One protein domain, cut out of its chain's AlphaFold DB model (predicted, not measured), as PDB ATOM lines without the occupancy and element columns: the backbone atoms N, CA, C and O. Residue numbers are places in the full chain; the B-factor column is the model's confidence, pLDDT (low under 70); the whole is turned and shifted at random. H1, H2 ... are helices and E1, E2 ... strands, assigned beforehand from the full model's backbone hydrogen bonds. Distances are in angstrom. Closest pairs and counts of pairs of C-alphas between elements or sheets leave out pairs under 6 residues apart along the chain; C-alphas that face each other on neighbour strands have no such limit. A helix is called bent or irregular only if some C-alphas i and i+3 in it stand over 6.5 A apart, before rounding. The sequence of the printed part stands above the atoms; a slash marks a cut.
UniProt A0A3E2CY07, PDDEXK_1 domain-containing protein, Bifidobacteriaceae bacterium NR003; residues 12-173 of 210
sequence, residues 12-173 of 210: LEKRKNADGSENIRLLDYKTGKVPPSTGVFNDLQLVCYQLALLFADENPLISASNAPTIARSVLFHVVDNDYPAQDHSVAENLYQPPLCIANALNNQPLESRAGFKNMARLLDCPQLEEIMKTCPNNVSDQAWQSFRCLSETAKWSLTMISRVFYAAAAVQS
ATOM      1  N   LEU A  12     173.580 232.220 253.905       95.12
ATOM      2  CA  LEU A  12     173.725 232.313 255.352       95.12
ATOM      3  C   LEU A  12     174.830 231.355 255.786       95.12
ATOM      4  O   LEU A  12     174.766 230.159 255.508       95.12
ATOM      5  N   GLU A  13     175.832 231.870 256.487       94.75
ATOM      6  CA  GLU A  13     176.907 231.064 257.060       94.75
ATOM      7  C   GLU A  13     176.821 231.092 258.580       94.75
ATOM      8  O   GLU A  13     176.759 232.168 259.173       94.75
ATOM      9  N   LYS A  14     176.868 229.920 259.213       93.88
ATOM     10  CA  LYS A  14     177.071 229.796 260.659       93.88
ATOM     11  C   LYS A  14     178.532 229.458 260.909       93.88
ATOM     12  O   LYS A  14     179.072 228.544 260.285       93.88
ATOM     13  N   ARG A  15     179.178 230.204 261.795       91.38
ATOM     14  CA  ARG A  15     180.584 230.028 262.156       91.38
ATOM     15  C   ARG A  15     180.695 229.896 263.661       91.38
ATOM     16  O   ARG A  15     180.069 230.663 264.384       91.38
ATOM     17  N   LYS A  16     181.515 228.955 264.114       93.56
ATOM     18  CA  LYS A  16     181.872 228.801 265.520       93.56
ATOM     19  C   LYS A  16     183.289 229.319 265.722       93.56
ATOM     20  O   LYS A  16     184.201 228.905 265.008       93.56
ATOM     21  N   ASN A  17     183.455 230.248 266.651       87.56
ATOM     22  CA  ASN A  17     184.748 230.809 267.011       87.56
ATOM     23  C   ASN A  17     185.488 229.871 267.978       87.56
ATOM     24  O   ASN A  17     184.905 228.944 268.547       87.56
ATOM     25  N   ALA A  18     186.784 230.121 268.176       89.62
ATOM     26  CA  ALA A  18     187.631 229.312 269.057       89.62
ATOM     27  C   ALA A  18     187.171 229.333 270.529       89.62
ATOM     28  O   ALA A  18     187.367 228.355 271.243       89.62
ATOM     29  N   ASP A  19     186.524 230.417 270.961       89.75
ATOM     30  CA  ASP A  19     185.927 230.572 272.294       89.75
ATOM     31  C   ASP A  19     184.554 229.880 272.437       89.75
ATOM     32  O   ASP A  19     183.922 229.949 273.488       89.75
ATOM     33  N   GLY A  20     184.084 229.203 271.386       87.81
ATOM     34  CA  GLY A  20     182.800 228.513 271.353       87.81
ATOM     35  C   GLY A  20     181.605 229.396 270.995       87.81
ATOM     36  O   GLY A  20     180.525 228.840 270.793       87.81
ATOM     37  N   SER A  21     181.783 230.715 270.866       87.56
ATOM     38  CA  SER A  21     180.721 231.618 270.416       87.56
ATOM     39  C   SER A  21     180.340 231.346 268.959       87.56
ATOM     40  O   SER A  21     181.175 230.962 268.135       87.56
ATOM     41  N   GLU A  22     179.062 231.533 268.632       92.75
ATOM     42  CA  GLU A  22     178.545 231.335 267.280       92.75
ATOM     43  C   GLU A  22     178.165 232.666 266.630       92.75
ATOM     44  O   GLU A  22     177.524 233.525 267.235       92.75
ATOM     45  N   ASN A  23     178.531 232.805 265.359       93.69
ATOM     46  CA  ASN A  23     178.243 233.965 264.535       93.69
ATOM     47  C   ASN A  23     177.526 233.551 263.251       93.69
ATOM     48  O   ASN A  23     177.893 232.573 262.597       93.69
ATOM     49  N   ILE A  24     176.540 234.346 262.853       95.38
ATOM     50  CA  ILE A  24     175.913 234.302 261.538       95.38
ATOM     51  C   ILE A  24     176.553 235.364 260.647       95.38
ATOM     52  O   ILE A  24     176.759 236.509 261.055       95.38
ATOM     53  N   ARG A  25     176.824 234.987 259.401       93.56
ATOM     54  CA  ARG A  25     177.193 235.904 258.330       93.56
ATOM     55  C   ARG A  25     176.171 235.817 257.203       93.56
ATOM     56  O   ARG A  25     175.857 234.722 256.741       93.56
ATOM     57  N   LEU A  26     175.686 236.970 256.756       95.19
ATOM     58  CA  LEU A  26     174.743 237.098 255.649       95.19
ATOM     59  C   LEU A  26     175.460 237.665 254.428       95.19
ATOM     60  O   LEU A  26     176.211 238.637 254.541       95.19
ATOM     61  N   LEU A  27     175.236 237.051 253.271       92.50
ATOM     62  CA  LEU A  27     175.758 237.524 251.998       92.50
ATOM     63  C   LEU A  27     174.630 237.563 250.972       92.50
ATOM     64  O   LEU A  27     173.831 236.628 250.890       92.50
ATOM     65  N   ASP A  28     174.612 238.631 250.186       92.88
ATOM     66  CA  ASP A  28     173.738 238.805 249.030       92.88
ATOM     67  C   ASP A  28     174.594 239.125 247.803       92.88
ATOM     68  O   ASP A  28     175.453 240.012 247.856       92.88
ATOM     69  N   TYR A  29     174.415 238.366 246.723       91.06
ATOM     70  CA  TYR A  29     175.256 238.471 245.537       91.06
ATOM     71  C   TYR A  29     174.638 239.435 244.526       91.06
ATOM     72  O   TYR A  29     173.514 239.260 244.057       91.06
ATOM     73  N   LYS A  30     175.406 240.448 244.126       89.19
ATOM     74  CA  LYS A  30     174.979 241.467 243.168       89.19
ATOM     75  C   LYS A  30     175.800 241.397 241.888       89.19
ATOM     76  O   LYS A  30     177.025 241.420 241.915       89.19
ATOM     77  N   THR A  31     175.117 241.380 240.749       89.19
ATOM     78  CA  THR A  31     175.727 241.435 239.407       89.19
ATOM     79  C   THR A  31     175.633 242.823 238.766       89.19
ATOM     80  O   THR A  31     176.154 243.050 237.681       89.19
ATOM     81  N   GLY A  32     174.932 243.762 239.406       86.19
ATOM     82  CA  GLY A  32     174.764 245.125 238.911       86.19
ATOM     83  C   GLY A  32     175.917 246.054 239.289       86.19
ATOM     84  O   GLY A  32     176.733 245.738 240.159       86.19
ATOM     85  N   LYS A  33     175.920 247.243 238.671       86.25
ATOM     86  CA  LYS A  33     176.844 248.342 238.987       86.25
ATOM     87  C   LYS A  33     176.893 248.593 240.495       86.25
ATOM     88  O   LYS A  33     175.847 248.768 241.121       86.25
ATOM     89  N   VAL A  34     178.103 248.691 241.036       85.88
ATOM     90  CA  VAL A  34     178.330 248.937 242.461       85.88
ATOM     91  C   VAL A  34     177.883 250.356 242.840       85.88
ATOM     92  O   VAL A  34     178.338 251.333 242.229       85.88
ATOM     93  N   PRO A  35     176.959 250.508 243.807       85.75
ATOM     94  CA  PRO A  35     176.615 251.809 244.368       85.75
ATOM     95  C   PRO A  35     177.799 252.439 245.125       85.75
ATOM     96  O   PRO A  35     178.738 251.744 245.508       85.75
ATOM     97  N   PRO A  36     177.755 253.750 245.422       85.62
ATOM     98  CA  PRO A  36     178.677 254.358 246.381       85.62
ATOM     99  C   PRO A  36     178.624 253.654 247.745       85.62
ATOM    100  O   PRO A  36     177.612 253.041 248.091       85.62
ATOM    101  N   SER A  37     179.669 253.814 248.563       85.62
ATOM    102  CA  SER A  37     179.780 253.109 249.848       85.62
ATOM    103  C   SER A  37     178.596 253.336 250.790       85.62
ATOM    104  O   SER A  37     178.158 252.405 251.461       85.62
ATOM    105  N   THR A  38     178.040 254.549 250.803       86.88
ATOM    106  CA  THR A  38     176.829 254.887 251.563       86.88
ATOM    107  C   THR A  38     175.608 254.109 251.074       86.88
ATOM    108  O   THR A  38     174.805 253.659 251.884       86.88
ATOM    109  N   GLY A  39     175.473 253.891 249.766       87.00
ATOM    110  CA  GLY A  39     174.378 253.106 249.195       87.00
ATOM    111  C   GLY A  39     174.463 251.633 249.585       87.00
ATOM    112  O   GLY A  39     173.468 251.056 250.004       87.00
ATOM    113  N   VAL A  40     175.663 251.052 249.518       88.94
ATOM    114  CA  VAL A  40     175.898 249.651 249.902       88.94
ATOM    115  C   VAL A  40     175.678 249.444 251.405       88.94
ATOM    116  O   VAL A  40     174.988 248.514 251.814       88.94
ATOM    117  N   PHE A  41     176.231 250.328 252.244       91.06
ATOM    118  CA  PHE A  41     176.136 250.198 253.699       91.06
ATOM    119  C   PHE A  41     174.709 250.383 254.226       91.06
ATOM    120  O   PHE A  41     174.323 249.703 255.171       91.06
ATOM    121  N   ASN A  42     173.903 251.261 253.621       91.69
ATOM    122  CA  ASN A  42     172.520 251.517 254.048       91.69
ATOM    123  C   ASN A  42     171.482 250.755 253.218       91.69
ATOM    124  O   ASN A  42     170.324 251.176 253.147       91.69
ATOM    125  N   ASP A  43     171.867 249.655 252.578       92.31
ATOM    126  CA  ASP A  43     170.919 248.845 251.828       92.31
ATOM    127  C   ASP A  43     169.891 248.179 252.766       92.31
ATOM    128  O   ASP A  43     170.241 247.547 253.770       92.31
ATOM    129  N   LEU A  44     168.601 248.340 252.461       93.69
ATOM    130  CA  LEU A  44     167.518 247.833 253.311       93.69
ATOM    131  C   LEU A  44     167.330 246.318 253.209       93.69
ATOM    132  O   LEU A  44     166.770 245.731 254.130       93.69
ATOM    133  N   GLN A  45     167.797 245.666 252.144       93.75
ATOM    134  CA  GLN A  45     167.660 244.222 251.973       93.75
ATOM    135  C   GLN A  45     168.387 243.466 253.090       93.75
ATOM    136  O   GLN A  45     167.813 242.578 253.719       93.75
ATOM    137  N   LEU A  46     169.621 243.870 253.397       95.62
ATOM    138  CA  LEU A  46     170.414 243.271 254.470       95.62
ATOM    139  C   LEU A  46     169.797 243.518 255.854       95.62
ATOM    140  O   LEU A  46     169.803 242.627 256.701       95.62
ATOM    141  N   VAL A  47     169.205 244.695 256.070       96.44
ATOM    142  CA  VAL A  47     168.475 245.023 257.306       96.44
ATOM    143  C   VAL A  47     167.243 244.128 257.445       96.44
ATOM    144  O   VAL A  47     167.012 243.569 258.516       96.44
ATOM    145  N   CYS A  48     166.493 243.924 256.360       95.94
ATOM    146  CA  CYS A  48     165.363 242.998 256.329       95.94
ATOM    147  C   CYS A  48     165.793 241.562 256.642       95.94
ATOM    148  O   CYS A  48     165.100 240.890 257.398       95.94
ATOM    149  N   TYR A  49     166.935 241.087 256.135       96.62
ATOM    150  CA  TYR A  49     167.434 239.751 256.475       96.62
ATOM    151  C   TYR A  49     167.772 239.613 257.959       96.62
ATOM    152  O   TYR A  49     167.425 238.607 258.577       96.62
ATOM    153  N   GLN A  50     168.412 240.625 258.548       96.81
ATOM    154  CA  GLN A  50     168.698 240.621 259.981       96.81
ATOM    155  C   GLN A  50     167.408 240.580 260.805       96.81
ATOM    156  O   GLN A  50     167.280 239.747 261.700       96.81
ATOM    157  N   LEU A  51     166.430 241.430 260.473       95.56
ATOM    158  CA  LEU A  51     165.128 241.449 261.143       95.56
ATOM    159  C   LEU A  51     164.365 240.131 260.973       95.56
ATOM    160  O   LEU A  51     163.788 239.650 261.943       95.56
ATOM    161  N   ALA A  52     164.412 239.526 259.786       93.88
ATOM    162  CA  ALA A  52     163.764 238.249 259.512       93.88
ATOM    163  C   ALA A  52     164.315 237.116 260.383       93.88
ATOM    164  O   ALA A  52     163.553 236.250 260.780       93.88
ATOM    165  N   LEU A  53     165.611 237.121 260.714       94.38
ATOM    166  CA  LEU A  53     166.194 236.138 261.634       94.38
ATOM    167  C   LEU A  53     165.944 236.487 263.105       94.38
ATOM    168  O   LEU A  53     165.695 235.603 263.924       94.38
ATOM    169  N   LEU A  54     166.009 237.775 263.457       94.50
ATOM    170  CA  LEU A  54     165.766 238.241 264.824       94.50
ATOM    171  C   LEU A  54     164.337 237.953 265.282       94.50
ATOM    172  O   LEU A  54     164.148 237.523 266.418       94.50
ATOM    173  N   PHE A  55     163.367 238.159 264.392       92.00
ATOM    174  CA  PHE A  55     161.932 238.094 264.667       92.00
ATOM    175  C   PHE A  55     161.213 237.053 263.799       92.00
ATOM    176  O   PHE A  55     160.039 237.231 263.488       92.00
ATOM    177  N   ALA A  56     161.915 235.999 263.374       86.75
ATOM    178  CA  ALA A  56     161.316 234.902 262.616       86.75
ATOM    179  C   ALA A  56     160.086 234.333 263.341       86.75
ATOM    180  O   ALA A  56     160.101 234.196 264.565       86.75
ATOM    181  N   ASP A  57     159.065 233.929 262.581       84.25
ATOM    182  CA  ASP A  57     157.888 233.248 263.140       84.25
ATOM    183  C   ASP A  57     158.287 231.941 263.854       84.25
ATOM    184  O   ASP A  57     157.710 231.572 264.877       84.25
ATOM    185  N   GLU A  58     159.325 231.267 263.348       84.62
ATOM    186  CA  GLU A  58     159.891 230.051 263.926       84.62
ATOM    187  C   GLU A  58     161.313 230.292 264.443       84.62
ATOM    188  O   GLU A  58     162.197 230.722 263.702       84.62
ATOM    189  N   ASN A  59     161.557 229.932 265.707       85.25
ATOM    190  CA  ASN A  59     162.866 230.021 266.368       85.25
ATOM    191  C   ASN A  59     163.546 231.407 266.254       85.25
ATOM    192  O   ASN A  59     164.705 231.481 265.828       85.25
ATOM    193  N   PRO A  60     162.867 232.508 266.633       91.50
ATOM    194  CA  PRO A  60     163.447 233.842 266.542       91.50
ATOM    195  C   PRO A  60     164.708 233.956 267.400       91.50
ATOM    196  O   PRO A  60     164.734 233.555 268.570       91.50
ATOM    197  N   LEU A  61     165.760 234.556 266.835       90.94
ATOM    198  CA  LEU A  61     167.025 234.719 267.553       90.94
ATOM    199  C   LEU A  61     166.863 235.592 268.802       90.94
ATOM    200  O   LEU A  61     167.535 235.350 269.799       90.94
ATOM    201  N   ILE A  62     165.951 236.570 268.792       88.31
ATOM    202  CA  ILE A  62     165.809 237.514 269.908       88.31
ATOM    203  C   ILE A  62     165.348 236.853 271.218       88.31
ATOM    204  O   ILE A  62     165.618 237.381 272.296       88.31
ATOM    205  N   SER A  63     164.673 235.700 271.151       85.75
ATOM    206  CA  SER A  63     164.208 234.966 272.336       85.75
ATOM    207  C   SER A  63     165.176 233.882 272.811       85.75
ATOM    208  O   SER A  63     164.960 233.293 273.870       85.75
ATOM    209  N   ALA A  64     166.222 233.573 272.043       84.12
ATOM    210  CA  ALA A  64     167.154 232.505 272.378       84.12
ATOM    211  C   ALA A  64     168.290 233.029 273.271       84.12
ATOM    212  O   ALA A  64     169.050 233.912 272.883       84.12
ATOM    213  N   SER A  65     168.452 232.448 274.465       80.12
ATOM    214  CA  SER A  65     169.464 232.890 275.443       80.12
ATOM    215  C   SER A  65     170.905 232.807 274.925       80.12
ATOM    216  O   SER A  65     171.741 233.600 275.337       80.12
ATOM    217  N   ASN A  66     171.179 231.875 274.007       83.06
ATOM    218  CA  ASN A  66     172.488 231.669 273.379       83.06
ATOM    219  C   ASN A  66     172.400 231.840 271.856       83.06
ATOM    220  O   ASN A  66     172.982 231.059 271.104       83.06
ATOM    221  N   ALA A  67     171.601 232.803 271.390       86.19
ATOM    222  CA  ALA A  67     171.462 233.049 269.964       86.19
ATOM    223  C   ALA A  67     172.817 233.423 269.337       86.19
ATOM    224  O   ALA A  67     173.535 234.259 269.899       86.19
ATOM    225  N   PRO A  68     173.169 232.872 268.164       90.56
ATOM    226  CA  PRO A  68     174.324 233.351 267.424       90.56
ATOM    227  C   PRO A  68     174.158 234.829 267.058       90.56
ATOM    228  O   PRO A  68     173.073 235.278 266.680       90.56
ATOM    229  N   THR A  69     175.251 235.587 267.105       93.06
ATOM    230  CA  THR A  69     175.228 237.001 266.704       93.06
ATOM    231  C   THR A  69     175.273 237.107 265.186       93.06
ATOM    232  O   THR A  69     176.122 236.484 264.549       93.06
ATOM    233  N   ILE A  70     174.416 237.928 264.574       95.44
ATOM    234  CA  ILE A  70     174.515 238.240 263.139       95.44
ATOM    235  C   ILE A  70     175.667 239.226 262.931       95.44
ATOM    236  O   ILE A  70     175.471 240.432 262.833       95.44
ATOM    237  N   ALA A  71     176.892 238.706 262.932       92.31
ATOM    238  CA  ALA A  71     178.121 239.485 263.026       92.31
ATOM    239  C   ALA A  71     178.334 240.422 261.832       92.31
ATOM    240  O   ALA A  71     178.840 241.530 262.000       92.31
ATOM    241  N   ARG A  72     177.995 239.969 260.617       92.06
ATOM    242  CA  ARG A  72     178.213 240.734 259.380       92.06
ATOM    243  C   ARG A  72     177.154 240.418 258.337       92.06
ATOM    244  O   ARG A  72     176.928 239.247 258.030       92.06
ATOM    245  N   SER A  73     176.606 241.461 257.726       95.06
ATOM    246  CA  SER A  73     175.754 241.350 256.538       95.06
ATOM    247  C   SER A  73     176.393 242.107 255.377       95.06
ATOM    248  O   SER A  73     176.790 243.256 255.555       95.06
ATOM    249  N   VAL A  74     176.550 241.472 254.214       92.19
ATOM    250  CA  VAL A  74     177.385 241.983 253.112       92.19
ATOM    251  C   VAL A  74     176.644 241.907 251.782       92.19
ATOM    252  O   VAL A  74     176.118 240.854 251.432       92.19
ATOM    253  N   LEU A  75     176.672 243.000 251.016       91.19
ATOM    254  CA  LEU A  75     176.413 242.952 249.580       91.19
ATOM    255  C   LEU A  75     177.733 242.659 248.874       91.19
ATOM    256  O   LEU A  75     178.685 243.429 249.004       91.19
ATOM    257  N   PHE A  76     177.802 241.553 248.143       88.56
ATOM    258  CA  PHE A  76     178.996 241.172 247.404       88.56
ATOM    259  C   PHE A  76     178.772 241.345 245.904       88.56
ATOM    260  O   PHE A  76     177.962 240.642 245.300       88.56
ATOM    261  N   HIS A  77     179.490 242.290 245.300       88.12
ATOM    262  CA  HIS A  77     179.375 242.587 243.876       88.12
ATOM    263  C   HIS A  77     180.353 241.739 243.059       88.12
ATOM    264  O   HIS A  77     181.533 242.069 242.957       88.12
ATOM    265  N   VAL A  78     179.843 240.669 242.447       85.62
ATOM    266  CA  VAL A  78     180.652 239.678 241.710       85.62
ATOM    267  C   VAL A  78     181.259 240.222 240.412       85.62
ATOM    268  O   VAL A  78     182.135 239.596 239.836       85.62
ATOM    269  N   VAL A  79     180.772 241.368 239.926       80.69
ATOM    270  CA  VAL A  79     181.298 242.022 238.712       80.69
ATOM    271  C   VAL A  79     182.629 242.728 238.935       80.69
ATOM    272  O   VAL A  79     183.399 242.855 237.989       80.69
ATOM    273  N   ASP A  80     182.894 243.168 240.165       74.50
ATOM    274  CA  ASP A  80     184.109 243.912 240.507       74.50
ATOM    275  C   ASP A  80     185.126 243.024 241.241       74.50
ATOM    276  O   ASP A  80     186.311 243.339 241.258       74.50
ATOM    277  N   ASN A  81     184.675 241.921 241.849       76.00
ATOM    278  CA  ASN A  81     185.510 240.993 242.606       76.00
ATOM    279  C   ASN A  81     185.093 239.542 242.338       76.00
ATOM    280  O   ASN A  81     183.938 239.175 242.554       76.00
ATOM    281  N   ASP A  82     186.055 238.699 241.965       74.06
ATOM    282  CA  ASP A  82     185.843 237.275 241.688       74.06
ATOM    283  C   ASP A  82     185.541 236.486 242.971       74.06
ATOM    284  O   ASP A  82     184.845 235.467 242.948       74.06
ATOM    285  N   TYR A  83     186.056 236.946 244.118       70.81
ATOM    286  CA  TYR A  83     185.806 236.326 245.417       70.81
ATOM    287  C   TYR A  83     185.922 237.310 246.597       70.81
ATOM    288  O   TYR A  83     186.615 238.323 246.513       70.81
ATOM    289  N   PRO A  84     185.288 237.011 247.749       62.72
ATOM    290  CA  PRO A  84     185.162 237.976 248.845       62.72
ATOM    291  C   PRO A  84     186.463 238.441 249.522       62.72
ATOM    292  O   PRO A  84     186.525 239.544 250.055       62.72
ATOM    293  N   ALA A  85     187.528 237.642 249.478       63.97
ATOM    294  CA  ALA A  85     188.826 237.994 250.068       63.97
ATOM    295  C   ALA A  85     189.734 238.849 249.156       63.97
ATOM    296  O   ALA A  85     190.882 239.120 249.521       63.97
ATOM    297  N   GLN A  86     189.255 239.253 247.976       65.81
ATOM    298  CA  GLN A  86     189.993 240.107 247.043       65.81
ATOM    299  C   GLN A  86     190.199 241.527 247.627       65.81
ATOM    300  O   GLN A  86     189.595 241.898 248.639       65.81
ATOM    301  N   ASP A  87     191.137 242.293 247.064       61.84
ATOM    302  CA  ASP A  87     191.476 243.663 247.486       61.84
ATOM    303  C   ASP A  87     191.889 243.814 248.959       61.84
ATOM    304  O   ASP A  87     191.377 244.664 249.688       61.84
ATOM    305  N   HIS A  88     192.815 242.978 249.439       61.38
ATOM    306  CA  HIS A  88     193.276 243.007 250.838       61.38
ATOM    307  C   HIS A  88     192.120 242.918 251.859       61.38
ATOM    308  O   HIS A  88     192.164 243.548 252.918       61.38
ATOM    309  N   SER A  89     191.073 242.142 251.543       59.75
ATOM    310  CA  SER A  89     189.850 241.997 252.356       59.75
ATOM    311  C   SER A  89     189.018 243.281 252.517       59.75
ATOM    312  O   SER A  89     188.131 243.336 253.369       59.75
ATOM    313  N   VAL A  90     189.265 244.324 251.714       62.47
ATOM    314  CA  VAL A  90     188.493 245.577 251.767       62.47
ATOM    315  C   VAL A  90     187.091 245.401 251.182       62.47
ATOM    316  O   VAL A  90     186.158 246.030 251.685       62.47
ATOM    317  N   ALA A  91     186.916 244.502 250.208       66.25
ATOM    318  CA  ALA A  91     185.622 244.214 249.586       66.25
ATOM    319  C   ALA A  91     184.550 243.799 250.616       66.25
ATOM    320  O   ALA A  91     183.399 244.223 250.529       66.25
ATOM    321  N   GLU A  92     184.928 243.035 251.646       72.12
ATOM    322  CA  GLU A  92     184.016 242.639 252.727       72.12
ATOM    323  C   GLU A  92     183.895 243.664 253.858       72.12
ATOM    324  O   GLU A  92     182.966 243.558 254.656       72.12
ATOM    325  N   ASN A  93     184.795 244.648 253.966       81.50
ATOM    326  CA  ASN A  93     184.798 245.598 255.089       81.50
ATOM    327  C   ASN A  93     183.605 246.564 255.067       81.50
ATOM    328  O   ASN A  93     183.281 247.186 256.087       81.50
ATOM    329  N   LEU A  94     182.904 246.653 253.938       86.25
ATOM    330  CA  LEU A  94     181.665 247.406 253.782       86.25
ATOM    331  C   LEU A  94     180.434 246.592 254.225       86.25
ATOM    332  O   LEU A  94     179.441 246.486 253.514       86.25
ATOM    333  N   TYR A  95     180.510 245.993 255.413       90.56
ATOM    334  CA  TYR A  95     179.439 245.177 255.988       90.56
ATOM    335  C   TYR A  95     178.515 245.982 256.912       90.56
ATOM    336  O   TYR A  95     178.941 246.921 257.582       90.56
ATOM    337  N   GLN A  96     177.256 245.589 257.043       93.56
ATOM    338  CA  GLN A  96     176.389 246.095 258.107       93.56
ATOM    339  C   GLN A  96     176.688 245.373 259.429       93.56
ATOM    340  O   GLN A  96     176.794 244.140 259.416       93.56
ATOM    341  N   PRO A  97     176.846 246.110 260.548       93.88
ATOM    342  CA  PRO A  97     177.012 245.507 261.869       93.88
ATOM    343  C   PRO A  97     175.706 244.829 262.333       93.88
ATOM    344  O   PRO A  97     174.651 245.074 261.734       93.88
ATOM    345  N   PRO A  98     175.750 244.028 263.415       95.00
ATOM    346  CA  PRO A  98     174.546 243.459 264.010       95.00
ATOM    347  C   PRO A  98     173.562 244.563 264.406       95.00
ATOM    348  O   PRO A  98     173.958 245.510 265.093       95.00
ATOM    349  N   LEU A  99     172.284 244.427 264.037       95.81
ATOM    350  CA  LEU A  99     171.224 245.302 264.559       95.81
ATOM    351  C   LEU A  99     171.051 245.122 266.071       95.81
ATOM    352  O   LEU A  99     170.912 246.104 266.801       95.81
ATOM    353  N   CYS A 100     171.111 243.872 266.534       93.69
ATOM    354  CA  CYS A 100     171.003 243.485 267.936       93.69
ATOM    355  C   CYS A 100     172.193 242.613 268.350       93.69
ATOM    356  O   CYS A 100     172.724 241.850 267.542       93.69
ATOM    357  N   ILE A 101     172.577 242.706 269.621       90.81
ATOM    358  CA  ILE A 101     173.478 241.762 270.287       90.81
ATOM    359  C   ILE A 101     172.660 241.091 271.387       90.81
ATOM    360  O   ILE A 101     172.072 241.775 272.229       90.81
ATOM    361  N   ALA A 102     172.597 239.757 271.354       85.38
ATOM    362  CA  ALA A 102     171.637 238.979 272.134       85.38
ATOM    363  C   ALA A 102     170.196 239.493 271.910       85.38
ATOM    364  O   ALA A 102     169.719 239.519 270.775       85.38
ATOM    365  N   ASN A 103     169.514 239.927 272.970       87.69
ATOM    366  CA  ASN A 103     168.123 240.379 272.938       87.69
ATOM    367  C   ASN A 103     167.954 241.911 272.949       87.69
ATOM    368  O   ASN A 103     166.842 242.401 273.146       87.69
ATOM    369  N   ALA A 104     169.033 242.674 272.753       91.06
ATOM    370  CA  ALA A 104     169.012 244.132 272.819       91.06
ATOM    371  C   ALA A 104     169.631 244.773 271.575       91.06
ATOM    372  O   ALA A 104     170.494 244.193 270.916       91.06
ATOM    373  N   LEU A 105     169.209 246.005 271.276       93.25
ATOM    374  CA  LEU A 105     169.799 246.816 270.214       93.25
ATOM    375  C   LEU A 105     171.317 246.929 270.420       93.25
ATOM    376  O   LEU A 105     171.789 247.181 271.531       93.25
ATOM    377  N   ASN A 106     172.079 246.777 269.341       94.62
ATOM    378  CA  ASN A 106     173.525 246.909 269.381       94.62
ATOM    379  C   ASN A 106     173.926 248.356 269.702       94.62
ATOM    380  O   ASN A 106     173.916 249.223 268.830       94.62
ATOM    381  N   ASN A 107     174.290 248.594 270.964       95.44
ATOM    382  CA  ASN A 107     174.749 249.890 271.451       95.44
ATOM    383  C   ASN A 107     176.275 249.972 271.634       95.44
ATOM    384  O   ASN A 107     176.763 250.826 272.374       95.44
ATOM    385  N   GLN A 108     177.028 249.077 270.993       93.25
ATOM    386  CA  GLN A 108     178.486 249.108 271.026       93.25
ATOM    387  C   GLN A 108     179.037 250.212 270.103       93.25
ATOM    388  O   GLN A 108     178.391 250.572 269.108       93.25
ATOM    389  N   PRO A 109     180.236 250.752 270.391       88.94
ATOM    390  CA  PRO A 109     180.922 251.660 269.482       88.94
ATOM    391  C   PRO A 109     181.080 251.054 268.087       88.94
ATOM    392  O   PRO A 109     181.160 249.837 267.922       88.94
ATOM    393  N   LEU A 110     181.155 251.914 267.075       82.81
ATOM    394  CA  LEU A 110     181.442 251.465 265.724       82.81
ATOM    395  C   LEU A 110     182.829 250.810 265.665       82.81
ATOM    396  O   LEU A 110     183.834 251.427 266.018       82.81
ATOM    397  N   GLU A 111     182.890 249.588 265.145       83.12
ATOM    398  CA  GLU A 111     184.161 248.933 264.851       83.12
ATOM    399  C   GLU A 111     184.911 249.665 263.731       83.12
ATOM    400  O   GLU A 111     184.367 249.908 262.650       83.12
ATOM    401  N   SER A 112     186.185 249.977 263.976       80.62
ATOM    402  CA  SER A 112     187.081 250.540 262.964       80.62
ATOM    403  C   SER A 112     187.441 249.487 261.918       80.62
ATOM    404  O   SER A 112     187.797 248.357 262.255       80.62
ATOM    405  N   ARG A 113     187.378 249.862 260.638       81.44
ATOM    406  CA  ARG A 113     187.597 248.949 259.506       81.44
ATOM    407  C   ARG A 113     188.571 249.561 258.516       81.44
ATOM    408  O   ARG A 113     188.576 250.777 258.303       81.44
ATOM    409  N   ALA A 114     189.377 248.728 257.862       78.94
ATOM    410  CA  ALA A 114     190.255 249.208 256.801       78.94
ATOM    411  C   ALA A 114     189.417 249.833 255.668       78.94
ATOM    412  O   ALA A 114     188.402 249.277 255.255       78.94
ATOM    413  N   GLY A 115     189.806 251.030 255.220       78.50
ATOM    414  CA  GLY A 115     189.059 251.835 254.241       78.50
ATOM    415  C   GLY A 115     187.877 252.639 254.813       78.50
ATOM    416  O   GLY A 115     187.574 253.713 254.293       78.50
ATOM    417  N   PHE A 116     187.278 252.200 255.927       78.56
ATOM    418  CA  PHE A 116     186.058 252.777 256.509       78.56
ATOM    419  C   PHE A 116     186.210 253.020 258.017       78.56
ATOM    420  O   PHE A 116     185.615 252.342 258.851       78.56
ATOM    421  N   LYS A 117     187.050 253.999 258.372       72.38
ATOM    422  CA  LYS A 117     187.414 254.296 259.771       72.38
ATOM    423  C   LYS A 117     186.357 255.082 260.554       72.38
ATOM    424  O   LYS A 117     186.459 255.151 261.772       72.38
ATOM    425  N   ASN A 118     185.404 255.727 259.881       73.19
ATOM    426  CA  ASN A 118     184.373 256.539 260.528       73.19
ATOM    427  C   ASN A 118     183.015 256.415 259.830       73.19
ATOM    428  O   ASN A 118     182.925 256.045 258.657       73.19
ATOM    429  N   MET A 119     181.963 256.748 260.579       72.00
ATOM    430  CA  MET A 119     180.573 256.610 260.147       72.00
ATOM    431  C   MET A 119     180.170 257.679 259.120       72.00
ATOM    432  O   MET A 119     179.280 257.450 258.310       72.00
ATOM    433  N   ALA A 120     180.878 258.812 259.056       73.25
ATOM    434  CA  ALA A 120     180.581 259.911 258.131       73.25
ATOM    435  C   ALA A 120     180.582 259.498 256.644       73.25
ATOM    436  O   ALA A 120     179.861 260.081 255.840       73.25
ATOM    437  N   ARG A 121     181.374 258.484 256.264       70.50
ATOM    438  CA  ARG A 121     181.410 257.935 254.888       70.50
ATOM    439  C   ARG A 121     180.425 256.791 254.643       70.50
ATOM    440  O   ARG A 121     180.330 256.293 253.519       70.50
ATOM    441  N   LEU A 122     179.766 256.336 255.700       81.31
ATOM    442  CA  LEU A 122     178.904 255.167 255.704       81.31
ATOM    443  C   LEU A 122     177.445 255.554 255.916       81.31
ATOM    444  O   LEU A 122     176.596 254.928 255.304       81.31
ATOM    445  N   LEU A 123     177.136 256.590 256.697       78.31
ATOM    446  CA  LEU A 123     175.773 257.070 256.916       78.31
ATOM    447  C   LEU A 123     175.204 257.775 255.684       78.31
ATOM    448  O   LEU A 123     175.828 258.658 255.102       78.31
ATOM    449  N   ASP A 124     173.957 257.449 255.358       75.38
ATOM    450  CA  ASP A 124     173.135 258.171 254.383       75.38
ATOM    451  C   ASP A 124     172.206 259.164 255.104       75.38
ATOM    452  O   ASP A 124     170.982 259.106 255.007       75.38
ATOM    453  N   CYS A 125     172.792 260.035 255.935       72.00
ATOM    454  CA  CYS A 125     172.060 261.078 256.658       72.00
ATOM    455  C   CYS A 125     172.913 262.354 256.794       72.00
ATOM    456  O   CYS A 125     173.436 262.650 257.869       72.00
ATOM    457  N   PRO A 126     173.076 263.136 255.709       67.38
ATOM    458  CA  PRO A 126     173.945 264.317 255.706       67.38
ATOM    459  C   PRO A 126     173.467 265.440 256.642       67.38
ATOM    460  O   PRO A 126     174.232 266.340 256.958       67.38
ATOM    461  N   GLN A 127     172.207 265.398 257.083       72.19
ATOM    462  CA  GLN A 127     171.598 266.391 257.974       72.19
ATOM    463  C   GLN A 127     171.484 265.901 259.424       72.19
ATOM    464  O   GLN A 127     170.808 266.542 260.222       72.19
ATOM    465  N   LEU A 128     172.118 264.775 259.778       75.62
ATOM    466  CA  LEU A 128     171.969 264.171 261.103       75.62
ATOM    467  C   LEU A 128     172.310 265.156 262.228       75.62
ATOM    468  O   LEU A 128     171.540 265.280 263.173       75.62
ATOM    469  N   GLU A 129     173.415 265.895 262.105       79.19
ATOM    470  CA  GLU A 129     173.818 266.887 263.110       79.19
ATOM    471  C   GLU A 129     172.764 267.978 263.312       79.19
ATOM    472  O   GLU A 129     172.492 268.358 264.447       79.19
ATOM    473  N   GLU A 130     172.141 268.450 262.230       81.62
ATOM    474  CA  GLU A 130     171.092 269.472 262.288       81.62
ATOM    475  C   GLU A 130     169.815 268.916 262.919       81.62
ATOM    476  O   GLU A 130     169.264 269.512 263.841       81.62
ATOM    477  N   ILE A 131     169.391 267.723 262.490       78.19
ATOM    478  CA  ILE A 131     168.227 267.019 263.044       78.19
ATOM    479  C   ILE A 131     168.415 266.765 264.546       78.19
ATOM    480  O   ILE A 131     167.463 266.834 265.317       78.19
ATOM    481  N   MET A 132     169.650 266.517 264.993       83.62
ATOM    482  CA  MET A 132     169.964 266.273 266.401       83.62
ATOM    483  C   MET A 132     169.942 267.528 267.291       83.62
ATOM    484  O   MET A 132     170.034 267.389 268.516       83.62
ATOM    485  N   LYS A 133     169.812 268.741 266.731       86.94
ATOM    486  CA  LYS A 133     169.758 269.986 267.522       86.94
ATOM    487  C   LYS A 133     168.420 270.191 268.224       86.94
ATOM    488  O   LYS A 133     168.400 270.770 269.308       86.94
ATOM    489  N   THR A 134     167.324 269.709 267.646       88.19
ATOM    490  CA  THR A 134     165.970 269.990 268.138       88.19
ATOM    491  C   THR A 134     165.202 268.693 268.347       88.19
ATOM    492  O   THR A 134     165.181 267.834 267.472       88.19
ATOM    493  N   CYS A 135     164.570 268.546 269.515       89.50
ATOM    494  CA  CYS A 135     163.684 267.414 269.781       89.50
ATOM    495  C   CYS A 135     162.492 267.452 268.807       89.50
ATOM    496  O   CYS A 135     161.855 268.505 268.693       89.50
ATOM    497  N   PRO A 136     162.173 266.356 268.096       89.12
ATOM    498  CA  PRO A 136     160.997 266.311 267.238       89.12
ATOM    499  C   PRO A 136     159.689 266.483 268.022       89.12
ATOM    500  O   PRO A 136     159.548 266.005 269.149       89.12
ATOM    501  N   ASN A 137     158.689 267.098 267.387       87.69
ATOM    502  CA  ASN A 137     157.347 267.214 267.958       87.69
ATOM    503  C   ASN A 137     156.779 265.822 268.293       87.69
ATOM    504  O   ASN A 137     156.888 264.896 267.488       87.69
ATOM    505  N   ASN A 138     156.121 265.697 269.449       91.00
ATOM    506  CA  ASN A 138     155.554 264.449 269.985       91.00
ATOM    507  C   ASN A 138     156.575 263.390 270.450       91.00
ATOM    508  O   ASN A 138     156.181 262.266 270.755       91.00
ATOM    509  N   VAL A 139     157.862 263.731 270.550       92.00
ATOM    510  CA  VAL A 139     158.857 262.913 271.257       92.00
ATOM    511  C   VAL A 139     159.071 263.516 272.642       92.00
ATOM    512  O   VAL A 139     159.266 264.721 272.774       92.00
ATOM    513  N   SER A 140     159.002 262.696 273.693       95.06
ATOM    514  CA  SER A 140     159.269 263.181 275.050       95.06
ATOM    515  C   SER A 140     160.748 263.522 275.228       95.06
ATOM    516  O   SER A 140     161.618 262.854 274.663       95.06
ATOM    517  N   ASP A 141     161.047 264.505 276.079       93.38
ATOM    518  CA  ASP A 141     162.432 264.885 276.391       93.38
ATOM    519  C   ASP A 141     163.254 263.695 276.895       93.38
ATOM    520  O   ASP A 141     164.420 263.536 276.536       93.38
ATOM    521  N   GLN A 142     162.629 262.808 277.677       94.88
ATOM    522  CA  GLN A 142     163.266 261.587 278.160       94.88
ATOM    523  C   GLN A 142     163.652 260.652 277.007       94.88
ATOM    524  O   GLN A 142     164.799 260.216 276.940       94.88
ATOM    525  N   ALA A 143     162.725 260.359 276.088       93.50
ATOM    526  CA  ALA A 143     163.001 259.488 274.947       93.50
ATOM    527  C   ALA A 143     164.063 260.098 274.022       93.50
ATOM    528  O   ALA A 143     164.956 259.392 273.545       93.50
ATOM    529  N   TRP A 144     164.009 261.415 273.817       93.44
ATOM    530  CA  TRP A 144     164.999 262.139 273.032       93.44
ATOM    531  C   TRP A 144     166.387 262.077 273.663       93.44
ATOM    532  O   TRP A 144     167.363 261.752 272.984       93.44
ATOM    533  N   GLN A 145     166.484 262.306 274.972       92.94
ATOM    534  CA  GLN A 145     167.746 262.200 275.692       92.94
ATOM    535  C   GLN A 145     168.303 260.772 275.642       92.94
ATOM    536  O   GLN A 145     169.487 260.593 275.350       92.94
ATOM    537  N   SER A 146     167.458 259.752 275.836       93.25
ATOM    538  CA  SER A 146     167.857 258.350 275.680       93.25
ATOM    539  C   SER A 146     168.410 258.067 274.283       93.25
ATOM    540  O   SER A 146     169.482 257.476 274.170       93.25
ATOM    541  N   PHE A 147     167.745 258.543 273.224       92.12
ATOM    542  CA  PHE A 147     168.230 258.409 271.849       92.12
ATOM    543  C   PHE A 147     169.586 259.100 271.640       92.12
ATOM    544  O   PHE A 147     170.491 258.529 271.030       92.12
ATOM    545  N   ARG A 148     169.774 260.313 272.172       91.25
ATOM    546  CA  ARG A 148     171.042 261.051 272.042       91.25
ATOM    547  C   ARG A 148     172.213 260.334 272.711       91.25
ATOM    548  O   ARG A 148     173.319 260.392 272.169       91.25
ATOM    549  N   CYS A 149     171.967 259.633 273.816       92.62
ATOM    550  CA  CYS A 149     172.964 258.840 274.539       92.62
ATOM    551  C   CYS A 149     173.354 257.521 273.847       92.62
ATOM    552  O   CYS A 149     174.301 256.872 274.284       92.62
ATOM    553  N   LEU A 150     172.663 257.114 272.777       92.56
ATOM    554  CA  LEU A 150     173.024 255.918 272.014       92.56
ATOM    555  C   LEU A 150     174.343 256.097 271.245       92.56
ATOM    556  O   LEU A 150     174.701 257.198 270.817       92.56
ATOM    557  N   SER A 151     175.041 254.992 271.005       91.75
ATOM    558  CA  SER A 151     176.157 254.908 270.059       91.75
ATOM    559  C   SER A 151     175.713 255.249 268.629       91.75
ATOM    560  O   SER A 151     174.529 255.185 268.289       91.75
ATOM    561  N   GLU A 152     176.669 255.588 267.760       88.38
ATOM    562  CA  GLU A 152     176.395 255.785 266.329       88.38
ATOM    563  C   GLU A 152     175.796 254.526 265.687       88.38
ATOM    564  O   GLU A 152     174.861 254.631 264.896       88.38
ATOM    565  N   THR A 153     176.271 253.339 266.087       90.38
ATOM    566  CA  THR A 153     175.744 252.042 265.641       90.38
ATOM    567  C   THR A 153     174.266 251.891 265.984       90.38
ATOM    568  O   THR A 153     173.460 251.603 265.104       90.38
ATOM    569  N   ALA A 154     173.880 252.151 267.235       93.06
ATOM    570  CA  ALA A 154     172.485 252.060 267.660       93.06
ATOM    571  C   ALA A 154     171.591 253.085 266.944       93.06
ATOM    572  O   ALA A 154     170.492 252.741 266.505       93.06
ATOM    573  N   LYS A 155     172.059 254.332 266.779       90.88
ATOM    574  CA  LYS A 155     171.325 255.372 266.035       90.88
ATOM    575  C   LYS A 155     171.118 254.978 264.574       90.88
ATOM    576  O   LYS A 155     170.014 255.134 264.050       90.88
ATOM    577  N   TRP A 156     172.150 254.431 263.932       91.81
ATOM    578  CA  TRP A 156     172.056 253.885 262.581       91.81
ATOM    579  C   TRP A 156     171.052 252.728 262.515       91.81
ATOM    580  O   TRP A 156     170.121 252.790 261.715       91.81
ATOM    581  N   SER A 157     171.165 251.732 263.399       94.12
ATOM    582  CA  SER A 157     170.256 250.581 263.445       94.12
ATOM    583  C   SER A 157     168.799 251.014 263.605       94.12
ATOM    584  O   SER A 157     167.946 250.579 262.837       94.12
ATOM    585  N   LEU A 158     168.502 251.930 264.534       93.19
ATOM    586  CA  LEU A 158     167.151 252.477 264.704       93.19
ATOM    587  C   LEU A 158     166.661 253.215 263.463       93.19
ATOM    588  O   LEU A 158     165.502 253.059 263.082       93.19
ATOM    589  N   THR A 159     167.532 253.988 262.813       90.88
ATOM    590  CA  THR A 159     167.199 254.683 261.564       90.88
ATOM    591  C   THR A 159     166.837 253.675 260.473       90.88
ATOM    592  O   THR A 159     165.817 253.825 259.804       90.88
ATOM    593  N   MET A 160     167.625 252.611 260.320       94.50
ATOM    594  CA  MET A 160     167.393 251.574 259.319       94.50
ATOM    595  C   MET A 160     166.121 250.766 259.590       94.50
ATOM    596  O   MET A 160     165.313 250.585 258.682       94.50
ATOM    597  N   ILE A 161     165.887 250.356 260.838       94.81
ATOM    598  CA  ILE A 161     164.646 249.681 261.251       94.81
ATOM    599  C   ILE A 161     163.438 250.594 261.003       94.81
ATOM    600  O   ILE A 161     162.437 250.163 260.431       94.81
ATOM    601  N   SER A 162     163.551 251.883 261.340       92.44
ATOM    602  CA  SER A 162     162.497 252.870 261.081       92.44
ATOM    603  C   SER A 162     162.199 253.016 259.588       92.44
ATOM    604  O   SER A 162     161.038 253.148 259.217       92.44
ATOM    605  N   ARG A 163     163.209 252.937 258.707       90.75
ATOM    606  CA  ARG A 163     163.005 252.940 257.246       90.75
ATOM    607  C   ARG A 163     162.240 251.704 256.772       90.75
ATOM    608  O   ARG A 163     161.377 251.841 255.908       90.75
ATOM    609  N   VAL A 164     162.509 250.526 257.343       92.31
ATOM    610  CA  VAL A 164     161.748 249.297 257.044       92.31
ATOM    611  C   VAL A 164     160.287 249.454 257.472       92.31
ATOM    612  O   VAL A 164     159.385 249.198 256.676       92.31
ATOM    613  N   PHE A 165     160.032 249.949 258.686       89.94
ATOM    614  CA  PHE A 165     158.666 250.195 259.160       89.94
ATOM    615  C   PHE A 165     157.949 251.291 258.375       89.94
ATOM    616  O   PHE A 165     156.772 251.137 258.062       89.94
ATOM    617  N   TYR A 166     158.648 252.358 257.992       87.50
ATOM    618  CA  TYR A 166     158.096 253.383 257.114       87.50
ATOM    619  C   TYR A 166     157.699 252.792 255.758       87.50
ATOM    620  O   TYR A 166     156.602 253.064 255.281       87.50
ATOM    621  N   ALA A 167     158.541 251.947 255.155       84.56
ATOM    622  CA  ALA A 167     158.216 251.275 253.898       84.56
ATOM    623  C   ALA A 167     156.990 250.355 254.041       84.56
ATOM    624  O   ALA A 167     156.093 250.396 253.203       84.56
ATOM    625  N   ALA A 168     156.904 249.584 255.127       84.31
ATOM    626  CA  ALA A 168     155.742 248.747 255.432       84.31
ATOM    627  C   ALA A 168     154.457 249.573 255.632       84.31
ATOM    628  O   ALA A 168     153.409 249.246 255.074       84.31
ATOM    629  N   ALA A 169     154.533 250.669 256.390       83.75
ATOM    630  CA  ALA A 169     153.411 251.575 256.611       83.75
ATOM    631  C   ALA A 169     152.983 252.271 255.313       83.75
ATOM    632  O   ALA A 169     151.786 252.424 255.061       83.75
ATOM    633  N   ALA A 170     153.948 252.637 254.466       82.56
ATOM    634  CA  ALA A 170     153.685 253.211 253.160       82.56
ATOM    635  C   ALA A 170     152.799 252.272 252.337       82.56
ATOM    636  O   ALA A 170     151.762 252.732 251.889       82.56
ATOM    637  N   VAL A 171     153.095 250.968 252.241       78.00
ATOM    638  CA  VAL A 171     152.255 250.003 251.489       78.00
ATOM    639  C   VAL A 171     150.770 250.094 251.866       78.00
ATOM    640  O   VAL A 171     149.909 250.041 250.990       78.00
ATOM    641  N   GLN A 172     150.447 250.297 253.144       77.88
ATOM    642  CA  GLN A 172     149.057 250.399 253.607       77.88
ATOM    643  C   GLN A 172     148.452 251.798 253.449       77.88
ATOM    644  O   GLN A 172     147.232 251.964 253.510       77.88
ATOM    645  N   SER A 173     149.281 252.820 253.258       79.62
ATOM    646  CA  SER A 173     148.819 254.196 253.196       79.62
ATOM    647  C   SER A 173     148.146 254.518 251.861       79.62
ATOM    648  O   SER A 173     148.466 253.964 250.808       79.62
TER     649      SER A 173
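What this domain is: This is residues 12 to 173 of the 210 residues of the protein "PDDEXK_1 domain-containing protein" of Bifidobacteriaceae bacterium NR003 (UniProt A0A3E2CY07). You are looking at a small three-stranded sheet, E1, E2 and E3, with helix H2 covering one face and the long helix H6 crossing H2 at about a right angle. The stretch from residue 94 to 127, with no named element, leads to a loose loop through H4 and H5 that folds back into H6; residues 126 to 131, residues 137 to 142 and residues 168 to 173, of which 168 to 172 belong to H6, stick out. The 162 printed residues run E1 E2 H1 H2 E3 H3 H4 H5 H6, with 79 of them, under half, in these six helices and three strands, a mixed class. The sheet order is E1, E2, E3, mixed, E1 antiparallel and E3 parallel to E2. The whole is compact, with a radius of gyration of the C-alphas of 16.8 A and spans of 49 by 37 by 35 A.

How they stand to each other: Start with E1, residues 12 to 16, and E2, residues 22 to 30, an antiparallel hairpin at 152 degrees; look for N 13 and O 25, 2.9 A apart. E3, residues 69 to 77, is parallel to E2 at 18 degrees, with N 24 and O 69 2.8 A apart. Between E2 and E3 come H1, residues 37 to 41, and H2, residues 44 to 54, making a strand-helix-strand unit, two parallel neighbour strands with helices between, whose crossover is right-handed. H2 is on one face of the sheet, giving two layers, a helix over a sheet, at a height of 9.6 A over E2 and E3; its closest C-alphas to E3 are those of Leu 46 and Ser 73, 6.0 A. H1 only grazes the sheet with residues 40 to 41, and H3, residues 87 to 93, with 91 to 93. H6, residues 152 to 172, touches H2 with residues 160 to 164 alone, about perpendicular at 84 degrees; the closest C-alphas, Val 47 and Met 160, are 6.9 A apart. H5, residues 141 to 148, is close to H6 but not clearly touching, C-alphas 147 and 155 being 7.3 A apart, while H4, residues 128 to 131, touches no helix. In H1, H2 and H5 every O i to N i+4 pair is within hydrogen-bond range, in H6 16 of 17, in H3 0 of 3 with 2 of 4 O i to N i+3 pairs; H4 is too short for such a pair.

Where its parts are: Find C-alpha 12 at (173.725, 232.313, 255.352), where E1 begins. E2 covers 26.4 A, E3 23.9 A and H2 15.1 A from first to last C-alpha. H3 is irregular, C-alphas 88 and 91 being 7.8 A apart. H6 runs 30.6 A from (176.395, 255.785, 266.329) to C-alpha 172 at (149.057, 250.399, 253.607).

The domain as a whole: The C-alphas of Asp 82 and Asp 141 are the two farthest apart, 50.1 A. The printed part has no cut; the links H2 to E3 and H3 to H4 are long. Mean pLDDT of the printed part is 86.6, with residues 84 to 91 and 126 under 70.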